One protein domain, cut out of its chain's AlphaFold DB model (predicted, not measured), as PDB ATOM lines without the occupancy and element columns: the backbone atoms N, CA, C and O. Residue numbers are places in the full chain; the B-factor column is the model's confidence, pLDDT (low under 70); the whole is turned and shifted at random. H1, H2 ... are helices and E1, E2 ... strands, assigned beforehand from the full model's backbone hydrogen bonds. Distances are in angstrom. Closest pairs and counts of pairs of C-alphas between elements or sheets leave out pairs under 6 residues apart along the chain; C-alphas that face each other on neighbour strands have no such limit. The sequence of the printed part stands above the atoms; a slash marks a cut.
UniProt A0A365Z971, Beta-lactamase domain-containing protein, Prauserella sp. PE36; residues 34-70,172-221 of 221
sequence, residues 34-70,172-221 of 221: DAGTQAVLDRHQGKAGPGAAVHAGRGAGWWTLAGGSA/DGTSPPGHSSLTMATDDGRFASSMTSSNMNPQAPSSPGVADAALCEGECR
ATOM      1  N   ASP A  34     -31.162  33.411  -4.665       82.00
ATOM      2  CA  ASP A  34     -30.393  32.490  -5.508       82.00
ATOM      3  C   ASP A  34     -31.266  31.386  -6.167       82.00
ATOM      4  O   ASP A  34     -30.753  30.356  -6.627       82.00
ATOM      5  N   ALA A  35     -32.601  31.508  -6.146       86.06
ATOM      6  CA  ALA A  35     -33.523  30.476  -6.647       86.06
ATOM      7  C   ALA A  35     -33.374  30.225  -8.152       86.06
ATOM      8  O   ALA A  35     -33.452  29.079  -8.610       86.06
ATOM      9  N   GLY A  36     -33.156  31.287  -8.924       87.50
ATOM     10  CA  GLY A  36     -32.873  31.213 -10.348       87.50
ATOM     11  C   GLY A  36     -31.584  30.440 -10.604       87.50
ATOM     12  O   GLY A  36     -31.559  29.549 -11.460       87.50
ATOM     13  N   THR A  37     -30.543  30.695  -9.813       91.19
ATOM     14  CA  THR A  37     -29.276  29.973  -9.902       91.19
ATOM     15  C   THR A  37     -29.427  28.509  -9.505       91.19
ATOM     16  O   THR A  37     -28.917  27.648 -10.227       91.19
ATOM     17  N   GLN A  38     -30.183  28.185  -8.449       91.94
ATOM     18  CA  GLN A  38     -30.490  26.791  -8.098       91.94
ATOM     19  C   GLN A  38     -31.175  26.066  -9.266       91.94
ATOM     20  O   GLN A  38     -30.763  24.969  -9.639       91.94
ATOM     21  N   ALA A  39     -32.155  26.696  -9.920       91.56
ATOM     22  CA  ALA A  39     -32.845  26.093 -11.058       91.56
ATOM     23  C   ALA A  39     -31.916  25.861 -12.267       91.56
ATOM     24  O   ALA A  39     -32.075  24.884 -13.005       91.56
ATOM     25  N   VAL A  40     -30.945  26.751 -12.506       91.88
ATOM     26  CA  VAL A  40     -29.919  26.565 -13.549       91.88
ATOM     27  C   VAL A  40     -28.961  25.431 -13.170       91.88
ATOM     28  O   VAL A  40     -28.637  24.609 -14.032       91.88
ATOM     29  N   LEU A  41     -28.549  25.359 -11.900       91.69
ATOM     30  CA  LEU A  41     -27.689  24.304 -11.362       91.69
ATOM     31  C   LEU A  41     -28.338  22.924 -11.505       91.69
ATOM     32  O   LEU A  41     -27.691  22.012 -12.012       91.69
ATOM     33  N   ASP A  42     -29.617  22.785 -11.153       92.62
ATOM     34  CA  ASP A  42     -30.349  21.515 -11.242       92.62
ATOM     35  C   ASP A  42     -30.465  21.033 -12.699       92.62
ATOM     36  O   ASP A  42     -30.214  19.865 -13.011       92.62
ATOM     37  N   ARG A  43     -30.751  21.947 -13.641       90.62
ATOM     38  CA  ARG A  43     -30.764  21.623 -15.080       90.62
ATOM     39  C   ARG A  43     -29.385  21.239 -15.613       90.62
ATOM     40  O   ARG A  43     -29.300  20.400 -16.510       90.62
ATOM     41  N   HIS A  44     -28.324  21.876 -15.116       89.94
ATOM     42  CA  HIS A  44     -26.951  21.525 -15.473       89.94
ATOM     43  C   HIS A  44     -26.606  20.132 -14.941       89.94
ATOM     44  O   HIS A  44     -26.171  19.277 -15.711       89.94
ATOM     45  N   GLN A  45     -26.872  19.885 -13.655       89.94
ATOM     46  CA  GLN A  45     -26.634  18.618 -12.969       89.94
ATOM     47  C   GLN A  45     -27.300  17.454 -13.706       89.94
ATOM     48  O   GLN A  45     -26.609  16.507 -14.064       89.94
ATOM     49  N   GLY A  46     -28.583  17.571 -14.068       87.50
ATOM     50  CA  GLY A  46     -29.307  16.513 -14.787       87.50
ATOM     51  C   GLY A  46     -28.684  16.071 -16.124       87.50
ATOM     52  O   GLY A  46     -29.026  15.005 -16.628       87.50
ATOM     53  N   LYS A  47     -27.766  16.856 -16.703       85.12
ATOM     54  CA  LYS A  47     -27.047  16.535 -17.954       85.12
ATOM     55  C   LYS A  47     -25.554  16.284 -17.752       85.12
ATOM     56  O   LYS A  47     -24.919  15.577 -18.537       85.12
ATOM     57  N   ALA A  48     -24.972  16.934 -16.752       82.44
ATOM     58  CA  ALA A  48     -23.539  16.961 -16.527       82.44
ATOM     59  C   ALA A  48     -23.082  15.878 -15.541       82.44
ATOM     60  O   ALA A  48     -21.916  15.501 -15.572       82.44
ATOM     61  N   GLY A  49     -23.968  15.318 -14.713       84.31
ATOM     62  CA  GLY A  49     -23.584  14.194 -13.869       84.31
ATOM     63  C   GLY A  49     -24.393  13.972 -12.603       84.31
ATOM     64  O   GLY A  49     -25.367  14.675 -12.346       84.31
ATOM     65  N   PRO A  50     -23.980  12.998 -11.776       87.06
ATOM     66  CA  PRO A  50     -24.640  12.680 -10.516       87.06
ATOM     67  C   PRO A  50     -24.770  13.875  -9.577       87.06
ATOM     68  O   PRO A  50     -25.734  13.902  -8.823       87.06
ATOM     69  N   GLY A  51     -23.874  14.866  -9.632       88.62
ATOM     70  CA  GLY A  51     -23.967  16.038  -8.769       88.62
ATOM     71  C   GLY A  51     -23.204  17.252  -9.271       88.62
ATOM     72  O   GLY A  51     -22.237  17.145 -10.030       88.62
ATOM     73  N   ALA A  52     -23.659  18.416  -8.820       89.81
ATOM     74  CA  ALA A  52     -23.057  19.705  -9.112       89.81
ATOM     75  C   ALA A  52     -23.182  20.648  -7.912       89.81
ATOM     76  O   ALA A  52     -24.102  20.537  -7.101       89.81
ATOM     77  N   ALA A  53     -22.264  21.600  -7.821       90.50
ATOM     78  CA  ALA A  53     -22.310  22.685  -6.857       90.50
ATOM     79  C   ALA A  53     -21.855  23.998  -7.486       90.50
ATOM     80  O   ALA A  53     -21.119  24.026  -8.477       90.50
ATOM     81  N   VAL A  54     -22.279  25.097  -6.877       90.38
ATOM     82  CA  VAL A  54     -21.745  26.425  -7.148       90.38
ATOM     83  C   VAL A  54     -21.517  27.154  -5.831       90.38
ATOM     84  O   VAL A  54     -22.361  27.142  -4.940       90.38
ATOM     85  N   HIS A  55     -20.338  27.752  -5.708       89.38
ATOM     86  CA  HIS A  55     -19.949  28.624  -4.610       89.38
ATOM     87  C   HIS A  55     -19.765  30.027  -5.171       89.38
ATOM     88  O   HIS A  55     -18.940  30.213  -6.066       89.38
ATOM     89  N   ALA A  56     -20.527  30.997  -4.685       87.94
ATOM     90  CA  ALA A  56     -20.526  32.345  -5.235       87.94
ATOM     91  C   ALA A  56     -20.650  33.398  -4.141       87.94
ATOM     92  O   ALA A  56     -21.015  33.100  -3.001       87.94
ATOM     93  N   GLY A  57     -20.294  34.631  -4.480       84.69
ATOM     94  CA  GLY A  57     -20.318  35.720  -3.524       84.69
ATOM     95  C   GLY A  57     -19.674  36.999  -4.027       84.69
ATOM     96  O   GLY A  57     -19.285  37.129  -5.190       84.69
ATOM     97  N   ARG A  58     -19.559  37.945  -3.098       79.88
ATOM     98  CA  ARG A  58     -18.933  39.250  -3.279       79.88
ATOM     99  C   ARG A  58     -18.264  39.672  -1.976       79.88
ATOM    100  O   ARG A  58     -18.918  39.740  -0.931       79.88
ATOM    101  N   GLY A  59     -16.973  39.993  -2.039       70.38
ATOM    102  CA  GLY A  59     -16.183  40.330  -0.851       70.38
ATOM    103  C   GLY A  59     -16.335  39.271   0.252       70.38
ATOM    104  O   GLY A  59     -16.204  38.076  -0.002       70.38
ATOM    105  N   ALA A  60     -16.677  39.698   1.471       69.94
ATOM    106  CA  ALA A  60     -16.848  38.798   2.616       69.94
ATOM    107  C   ALA A  60     -18.150  37.968   2.597       69.94
ATOM    108  O   ALA A  60     -18.281  37.023   3.380       69.94
ATOM    109  N   GLY A  61     -19.125  38.316   1.749       73.12
ATOM    110  CA  GLY A  61     -20.408  37.620   1.650       73.12
ATOM    111  C   GLY A  61     -20.367  36.511   0.605       73.12
ATOM    112  O   GLY A  61     -19.994  36.759  -0.539       73.12
ATOM    113  N   TRP A  62     -20.772  35.296   0.977       82.06
ATOM    114  CA  TRP A  62     -20.800  34.151   0.068       82.06
ATOM    115  C   TRP A  62     -21.875  33.136   0.442       82.06
ATOM    116  O   TRP A  62     -22.346  33.074   1.581       82.06
ATOM    117  N   TRP A  63     -22.218  32.307  -0.532       85.44
ATOM    118  CA  TRP A  63     -23.168  31.217  -0.406       85.44
ATOM    119  C   TRP A  63     -22.721  30.018  -1.249       85.44
ATOM    120  O   TRP A  63     -21.885  30.124  -2.149       85.44
ATOM    121  N   THR A  64     -23.270  28.849  -0.924       87.25
ATOM    122  CA  THR A  64     -23.067  27.624  -1.702       87.25
ATOM    123  C   THR A  64     -24.409  26.960  -1.973       87.25
ATOM    124  O   THR A  64     -25.200  26.759  -1.049       87.25
ATOM    125  N   LEU A  65     -24.619  26.571  -3.229       90.75
ATOM    126  CA  LEU A  65     -25.706  25.700  -3.666       90.75
ATOM    127  C   LEU A  65     -25.132  24.376  -4.164       90.75
ATOM    128  O   LEU A  65     -24.039  24.327  -4.731       90.75
ATOM    129  N   ALA A  66     -25.875  23.297  -3.947       90.44
ATOM    130  CA  ALA A  66     -25.474  21.953  -4.335       90.44
ATOM    131  C   ALA A  66     -26.698  21.094  -4.664       90.44
ATOM    132  O   ALA A  66     -27.751  21.220  -4.034       90.44
ATOM    133  N   GLY A  67     -26.532  20.191  -5.626       88.12
ATOM    134  CA  GLY A  67     -27.537  19.224  -6.049       88.12
ATOM    135  C   GLY A  67     -26.898  17.881  -6.389       88.12
ATOM    136  O   GLY A  67     -25.778  17.823  -6.898       88.12
ATOM    137  N   GLY A  68     -27.622  16.801  -6.104       89.12
ATOM    138  CA  GLY A  68     -27.201  15.442  -6.430       89.12
ATOM    139  C   GLY A  68     -26.081  14.874  -5.545       89.12
ATOM    140  O   GLY A  68     -25.904  15.263  -4.387       89.12
ATOM    141  N   SER A  69     -25.352  13.911  -6.103       86.62
ATOM    142  CA  SER A  69     -24.342  13.087  -5.441       86.62
ATOM    143  C   SER A  69     -22.917  13.424  -5.886       86.62
ATOM    144  O   SER A  69     -22.634  13.689  -7.054       86.62
ATOM    145  N   ALA A  70     -21.996  13.393  -4.930       82.19
ATOM    146  CA  ALA A  70     -20.575  13.603  -5.128       82.19
ATOM    147  C   ALA A  70     -19.902  12.439  -5.874       82.19
ATOM    148  O   ALA A  70     -18.853  12.660  -6.483       82.19
ATOM    149  N   ASP A 172     -10.593  27.167 -16.115       81.06
ATOM    150  CA  ASP A 172     -11.344  25.913 -16.079       81.06
ATOM    151  C   ASP A 172     -10.411  24.774 -15.671       81.06
ATOM    152  O   ASP A 172      -9.227  24.752 -16.010       81.06
ATOM    153  N   GLY A 173     -10.935  23.846 -14.887       80.06
ATOM    154  CA  GLY A 173     -10.229  22.687 -14.387       80.06
ATOM    155  C   GLY A 173     -10.947  21.419 -14.784       80.06
ATOM    156  O   GLY A 173     -12.039  21.145 -14.300       80.06
ATOM    157  N   THR A 174     -10.296  20.615 -15.612       79.44
ATOM    158  CA  THR A 174     -10.814  19.312 -16.017       79.44
ATOM    159  C   THR A 174      -9.905  18.217 -15.482       79.44
ATOM    160  O   THR A 174      -8.684  18.302 -15.618       79.44
ATOM    161  N   SER A 175     -10.494  17.191 -14.873       74.69
ATOM    162  CA  SER A 175      -9.806  15.975 -14.441       74.69
ATOM    163  C   SER A 175     -10.514  14.762 -15.051       74.69
ATOM    164  O   SER A 175     -11.451  14.237 -14.435       74.69
ATOM    165  N   PRO A 176     -10.092  14.303 -16.244       68.94
ATOM    166  CA  PRO A 176     -10.619  13.086 -16.848       68.94
ATOM    167  C   PRO A 176     -10.487  11.878 -15.902       68.94
ATOM    168  O   PRO A 176      -9.457  11.756 -15.234       68.94
ATOM    169  N   PRO A 177     -11.490  10.982 -15.826       61.41
ATOM    170  CA  PRO A 177     -12.787  11.016 -16.516       61.41
ATOM    171  C   PRO A 177     -13.925  11.719 -15.736       61.41
ATOM    172  O   PRO A 177     -15.060  11.716 -16.199       61.41
ATOM    173  N   GLY A 178     -13.667  12.281 -14.549       68.94
ATOM    174  CA  GLY A 178     -14.708  12.385 -13.516       68.94
ATOM    175  C   GLY A 178     -15.053  13.765 -12.963       68.94
ATOM    176  O   GLY A 178     -16.053  13.853 -12.264       68.94
ATOM    177  N   HIS A 179     -14.288  14.831 -13.216       78.00
ATOM    178  CA  HIS A 179     -14.610  16.143 -12.635       78.00
ATOM    179  C   HIS A 179     -14.333  17.302 -13.582       78.00
ATOM    180  O   HIS A 179     -13.303  17.344 -14.265       78.00
ATOM    181  N   SER A 180     -15.245  18.268 -13.550       82.44
ATOM    182  CA  SER A 180     -15.110  19.561 -14.201       82.44
ATOM    183  C   SER A 180     -15.343  20.659 -13.172       82.44
ATOM    184  O   SER A 180     -16.210  20.551 -12.306       82.44
ATOM    185  N   SER A 181     -14.545  21.711 -13.253       83.81
ATOM    186  CA  SER A 181     -14.640  22.891 -12.407       83.81
ATOM    187  C   SER A 181     -14.337  24.132 -13.225       83.81
ATOM    188  O   SER A 181     -13.602  24.090 -14.213       83.81
ATOM    189  N   LEU A 182     -14.897  25.253 -12.810       86.38
ATOM    190  CA  LEU A 182     -14.640  26.547 -13.410       86.38
ATOM    191  C   LEU A 182     -14.819  27.614 -12.346       86.38
ATOM    192  O   LEU A 182     -15.795  27.579 -11.604       86.38
ATOM    193  N   THR A 183     -13.904  28.573 -12.328       86.81
ATOM    194  CA  THR A 183     -13.983  29.743 -11.452       86.81
ATOM    195  C   THR A 183     -14.023  30.989 -12.309       86.81
ATOM    196  O   THR A 183     -13.222  31.110 -13.236       86.81
ATOM    197  N   MET A 184     -14.942  31.897 -11.994       84.38
ATOM    198  CA  MET A 184     -15.047  33.239 -12.546       84.38
ATOM    199  C   MET A 184     -14.867  34.278 -11.440       84.38
ATOM    200  O   MET A 184     -15.355  34.081 -10.329       84.38
ATOM    201  N   ALA A 185     -14.221  35.391 -11.765       83.69
ATOM    202  CA  ALA A 185     -14.136  36.581 -10.930       83.69
ATOM    203  C   ALA A 185     -14.306  37.833 -11.794       83.69
ATOM    204  O   ALA A 185     -13.945  37.833 -12.966       83.69
ATOM    205  N   THR A 186     -14.848  38.892 -11.221       77.31
ATOM    206  CA  THR A 186     -15.113  40.178 -11.884       77.31
ATOM    207  C   THR A 186     -14.321  41.277 -11.183       77.31
ATOM    208  O   THR A 186     -13.961  41.135 -10.013       77.31
ATOM    209  N   ASP A 187     -14.057  42.381 -11.880       71.56
ATOM    210  CA  ASP A 187     -13.250  43.481 -11.330       71.56
ATOM    211  C   ASP A 187     -13.946  44.212 -10.173       71.56
ATOM    212  O   ASP A 187     -13.289  44.844  -9.346       71.56
ATOM    213  N   ASP A 188     -15.273  44.094 -10.076       68.94
ATOM    214  CA  ASP A 188     -16.066  44.652  -8.981       68.94
ATOM    215  C   ASP A 188     -16.116  43.738  -7.737       68.94
ATOM    216  O   ASP A 188     -16.760  44.078  -6.739       68.94
ATOM    217  N   GLY A 189     -15.400  42.609  -7.763       72.25
ATOM    218  CA  GLY A 189     -15.189  41.734  -6.612       72.25
ATOM    219  C   GLY A 189     -16.204  40.600  -6.465       72.25
ATOM    220  O   GLY A 189     -16.211  39.936  -5.423       72.25
ATOM    221  N   ARG A 190     -17.061  40.352  -7.466       81.06
ATOM    222  CA  ARG A 190     -17.908  39.146  -7.490       81.06
ATOM    223  C   ARG A 190     -17.130  37.937  -7.979       81.06
ATOM    224  O   ARG A 190     -16.293  38.050  -8.880       81.06
ATOM    225  N   PHE A 191     -17.461  36.771  -7.442       85.81
ATOM    226  CA  PHE A 191     -16.884  35.497  -7.847       85.81
ATOM    227  C   PHE A 191     -17.932  34.384  -7.889       85.81
ATOM    228  O   PHE A 191     -18.908  34.396  -7.142       85.81
ATOM    229  N   ALA A 192     -17.695  33.396  -8.749       89.38
ATOM    230  CA  ALA A 192     -18.486  32.176  -8.824       89.38
ATOM    231  C   ALA A 192     -17.608  30.994  -9.247       89.38
ATOM    232  O   ALA A 192     -16.946  31.034 -10.283       89.38
ATOM    233  N   SER A 193     -17.626  29.924  -8.462       88.88
ATOM    234  CA  SER A 193     -16.954  28.659  -8.736       88.88
ATOM    235  C   SER A 193     -17.990  27.555  -8.894       88.88
ATOM    236  O   SER A 193     -18.626  27.162  -7.920       88.88
ATOM    237  N   SER A 194     -18.141  27.030 -10.107       88.88
ATOM    238  CA  SER A 194     -19.020  25.900 -10.416       88.88
ATOM    239  C   SER A 194     -18.213  24.607 -10.506       88.88
ATOM    240  O   SER A 194     -17.100  24.590 -11.035       88.88
ATOM    241  N   MET A 195     -18.773  23.520  -9.980       87.88
ATOM    242  CA  MET A 195     -18.159  22.198  -9.928       87.88
ATOM    243  C   MET A 195     -19.189  21.143 -10.304       87.88
ATOM    244  O   MET A 195     -20.327  21.208  -9.851       87.88
ATOM    245  N   THR A 196     -18.763  20.137 -11.060       86.56
ATOM    246  CA  THR A 196     -19.587  18.977 -11.399       86.56
ATOM    247  C   THR A 196     -18.781  17.698 -11.213       86.56
ATOM    248  O   THR A 196     -17.634  17.583 -11.667       86.56
ATOM    249  N   SER A 197     -19.408  16.721 -10.563       75.69
ATOM    250  CA  SER A 197     -18.990  15.326 -10.608       75.69
ATOM    251  C   SER A 197     -19.511  14.739 -11.920       75.69
ATOM    252  O   SER A 197     -20.700  14.491 -12.052       75.69
ATOM    253  N   SER A 198     -18.607  14.525 -12.874       70.25
ATOM    254  CA  SER A 198     -18.763  13.963 -14.226       70.25
ATOM    255  C   SER A 198     -18.931  14.938 -15.411       70.25
ATOM    256  O   SER A 198     -19.021  16.150 -15.254       70.25
ATOM    257  N   ASN A 199     -18.867  14.340 -16.608       60.53
ATOM    258  CA  ASN A 199     -19.068  14.872 -17.960       60.53
ATOM    259  C   ASN A 199     -18.204  16.078 -18.406       60.53
ATOM    260  O   ASN A 199     -18.385  17.218 -17.992       60.53
ATOM    261  N   MET A 200     -17.299  15.820 -19.359       57.97
ATOM    262  CA  MET A 200     -16.521  16.839 -20.088       57.97
ATOM    263  C   MET A 200     -17.215  17.319 -21.374       57.97
ATOM    264  O   MET A 200     -16.702  18.207 -22.056       57.97
ATOM    265  N   ASN A 201     -18.348  16.717 -21.736       62.28
ATOM    266  CA  ASN A 201     -19.085  17.061 -22.942       62.28
ATOM    267  C   ASN A 201     -19.798  18.411 -22.746       62.28
ATOM    268  O   ASN A 201     -20.406  18.622 -21.692       62.28
ATOM    269  N   PRO A 202     -19.787  19.322 -23.733       63.41
ATOM    270  CA  PRO A 202     -20.585  20.539 -23.671       63.41
ATOM    271  C   PRO A 202     -22.068  20.219 -23.441       63.41
ATOM    272  O   PRO A 202     -22.655  19.405 -24.147       63.41
ATOM    273  N   GLN A 203     -22.674  20.863 -22.445       70.50
ATOM    274  CA  GLN A 203     -24.096  20.738 -22.113       70.50
ATOM    275  C   GLN A 203     -24.709  22.126 -21.939       70.50
ATOM    276  O   GLN A 203     -24.008  23.071 -21.578       70.50
ATOM    277  N   ALA A 204     -26.015  22.249 -22.177       73.25
ATOM    278  CA  ALA A 204     -26.783  23.466 -21.919       73.25
ATOM    279  C   ALA A 204     -27.872  23.195 -20.856       73.25
ATOM    280  O   ALA A 204     -28.683  22.291 -21.072       73.25
ATOM    281  N   PRO A 205     -27.953  23.962 -19.751       77.94
ATOM    282  CA  PRO A 205     -27.009  25.005 -19.353       77.94
ATOM    283  C   PRO A 205     -25.616  24.425 -19.071       77.94
ATOM    284  O   PRO A 205     -25.478  23.277 -18.648       77.94
ATOM    285  N   SER A 206     -24.587  25.213 -19.367       84.19
ATOM    286  CA  SER A 206     -23.181  24.842 -19.184       84.19
ATOM    287  C   SER A 206     -22.689  25.293 -17.808       84.19
ATOM    288  O   SER A 206     -23.310  26.163 -17.199       84.19
ATOM    289  N   SER A 207     -21.557  24.776 -17.317       85.06
ATOM    290  CA  SER A 207     -20.954  25.280 -16.068       85.06
ATOM    291  C   SER A 207     -20.674  26.796 -16.124       85.06
ATOM    292  O   SER A 207     -20.964  27.486 -15.148       85.06
ATOM    293  N   PRO A 208     -20.233  27.374 -17.267       86.38
ATOM    294  CA  PRO A 208     -20.225  28.823 -17.447       86.38
ATOM    295  C   PRO A 208     -21.586  29.512 -17.299       86.38
ATOM    296  O   PRO A 208     -21.623  30.650 -16.853       86.38
ATOM    297  N   GLY A 209     -22.685  28.859 -17.687       86.44
ATOM    298  CA  GLY A 209     -24.045  29.382 -17.517       86.44
ATOM    299  C   GLY A 209     -24.528  29.341 -16.066       86.44
ATOM    300  O   GLY A 209     -25.218  30.257 -15.638       86.44
ATOM    301  N   VAL A 210     -24.122  28.328 -15.293       89.31
ATOM    302  CA  VAL A 210     -24.359  28.284 -13.837       89.31
ATOM    303  C   VAL A 210     -23.618  29.429 -13.142       89.31
ATOM    304  O   VAL A 210     -24.206  30.139 -12.337       89.31
ATOM    305  N   ALA A 211     -22.341  29.637 -13.477       88.50
ATOM    306  CA  ALA A 211     -21.552  30.730 -12.910       88.50
ATOM    307  C   ALA A 211     -22.037  32.119 -13.369       88.50
ATOM    308  O   ALA A 211     -21.969  33.062 -12.595       88.50
ATOM    309  N   ASP A 212     -22.545  32.254 -14.600       87.88
ATOM    310  CA  ASP A 212     -23.170  33.495 -15.077       87.88
ATOM    311  C   ASP A 212     -24.431  33.839 -14.275       87.88
ATOM    312  O   ASP A 212     -24.545  34.961 -13.794       87.88
ATOM    313  N   ALA A 213     -25.317  32.860 -14.053       88.44
ATOM    314  CA  ALA A 213     -26.484  33.037 -13.191       88.44
ATOM    315  C   ALA A 213     -26.067  33.449 -11.770       88.44
ATOM    316  O   ALA A 213     -26.549  34.454 -11.268       88.44
ATOM    317  N   ALA A 214     -25.080  32.763 -11.185       89.19
ATOM    318  CA  ALA A 214     -24.590  33.069  -9.842       89.19
ATOM    319  C   ALA A 214     -23.964  34.473  -9.699       89.19
ATOM    320  O   ALA A 214     -23.971  35.037  -8.611       89.19
ATOM    321  N   LEU A 215     -23.379  35.022 -10.771       85.12
ATOM    322  CA  LEU A 215     -22.774  36.362 -10.776       85.12
ATOM    323  C   LEU A 215     -23.785  37.489 -11.030       85.12
ATOM    324  O   LEU A 215     -23.514  38.633 -10.653       85.12
ATOM    325  N   CYS A 216     -24.876  37.185 -11.736       85.06
ATOM    326  CA  CYS A 216     -25.764  38.182 -12.335       85.06
ATOM    327  C   CYS A 216     -27.227  38.094 -11.877       85.06
ATOM    328  O   CYS A 216     -28.025  38.953 -12.252       85.06
ATOM    329  N   GLU A 217     -27.620  37.070 -11.119       81.69
ATOM    330  CA  GLU A 217     -28.944  37.018 -10.498       81.69
ATOM    331  C   GLU A 217     -29.125  38.189  -9.522       81.69
ATOM    332  O   GLU A 217     -28.207  38.548  -8.789       81.69
ATOM    333  N   GLY A 218     -30.302  38.820  -9.555       64.56
ATOM    334  CA  GLY A 218     -30.621  39.972  -8.705       64.56
ATOM    335  C   GLY A 218     -30.000  41.307  -9.141       64.56
ATOM    336  O   GLY A 218     -30.340  42.336  -8.563       64.56
ATOM    337  N   GLU A 219     -29.152  41.332 -10.173       65.56
ATOM    338  CA  GLU A 219     -28.545  42.571 -10.671       65.56
ATOM    339  C   GLU A 219     -29.506  43.320 -11.610       65.56
ATOM    340  O   GLU A 219     -30.069  42.747 -12.551       65.56
ATOM    341  N   CYS A 220     -29.688  44.624 -11.378       42.03
ATOM    342  CA  CYS A 220     -30.417  45.488 -12.305       42.03
ATOM    343  C   CYS A 220     -29.636  45.634 -13.621       42.03
ATOM    344  O   CYS A 220     -28.426  45.858 -13.606       42.03
ATOM    345  N   ARG A 221     -30.345  45.507 -14.747       45.34
ATOM    346  CA  ARG A 221     -29.818  45.768 -16.093       45.34
ATOM    347  C   ARG A 221     -29.850  47.248 -16.434       45.34
ATOM    348  O   ARG A 221     -30.845  47.899 -16.043       45.34
TER     349      ARG A 221
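Overview. This is residues 34 to 70 and 172 to 221 of the 221 residues of the protein "Beta-lactamase domain-containing protein" of Prauserella sp. PE36 (UniProt A0A365Z971). A twisted sheet of five antiparallel strands forms a wall with one bare face, and two helices, H1 and H2, lie side by side over its other face, running opposite ways. H1 covers the E2 and E1 side of the sheet and H2 covers E5, in two layers, helices on one face of a sheet. The printed part has 87 residues with two named helices and five named strands, in the order H1 E1 E2 E3 E4 E5 H2; across the sheet the order is E2 E1 E5 E4 E3. The class is mixed, helices and strands. The whole is compact, with a radius of gyration of the C-alphas of 12.2 A, and its outline is elongated, spanning 36 by 22 by 20 A.

Along the chain. In the sheet, E2 is residues 61 to 68, 24.6 A long from first to last C-alpha; E1 is residues 51 to 58, 24.4 A; E5 is residues 190 to 197, 24.0 A; E4 is residues 179 to 186, 24.1 A; and E3 is residues 172 to 175, 10.2 A. H1, residues 35 to 48, is 19.5 A long and begins at C-alpha 35 (-33.523, 30.476, -6.647). H2, residues 207 to 216, is 14.3 A long and ends at C-alpha 216 (-25.764, 38.182, -12.335).

Arrangement. E2 and E3 are the edge strands. E1 and E5 are antiparallel at 171 degrees, with N 193 and O 55 2.7 A apart. E1 and E2 form a hairpin, with N 54 and O 65 2.9 A apart. E3, E4 and E5 form a meander, each strand the antiparallel neighbour of the one before; N 184 and O 192 are 2.8 A apart, and N 173 and O 181 are 2.8 A apart. H2 is on the sheet at a height of 7.7 A, over E5, and only just along the strands, at 29 degrees to E5 on the local plane; the closest C-alphas of H2 and E5, those of Ala 211 and Ala 192, are 5.3 A apart. H1 is on the same face at a height of 8.3 A, over E2 and E1, slantwise to the strands at 37 degrees to E2 on the local plane; the closest C-alphas of H1 and E1, those of Gln 45 and Ala 52, are 5.4 A apart. H1 and H2 touch at a shallow tilt of 4 degrees, opposite ways, closest at the C-alphas of Thr 37 and Ala 213, 5.3 A. In H2 every O i to N i+4 pair is within hydrogen-bond range, in H1 9 of 10.

Size, cuts and confidence. The two C-alphas farthest apart, those of Pro 177 and Cys 220, are 38.9 A apart. Residues 71 to 171 are not printed, and C-alphas 70 and 172 are 18.9 A apart across this cut. Of the links that are printed whole, E5 to H2 is short and the others are tight. Mean pLDDT of the printed part is 81.2; it is under 70 at residue 60, residues 176 to 178, residue 188, residues 199 to 202 and residues 218 to 221.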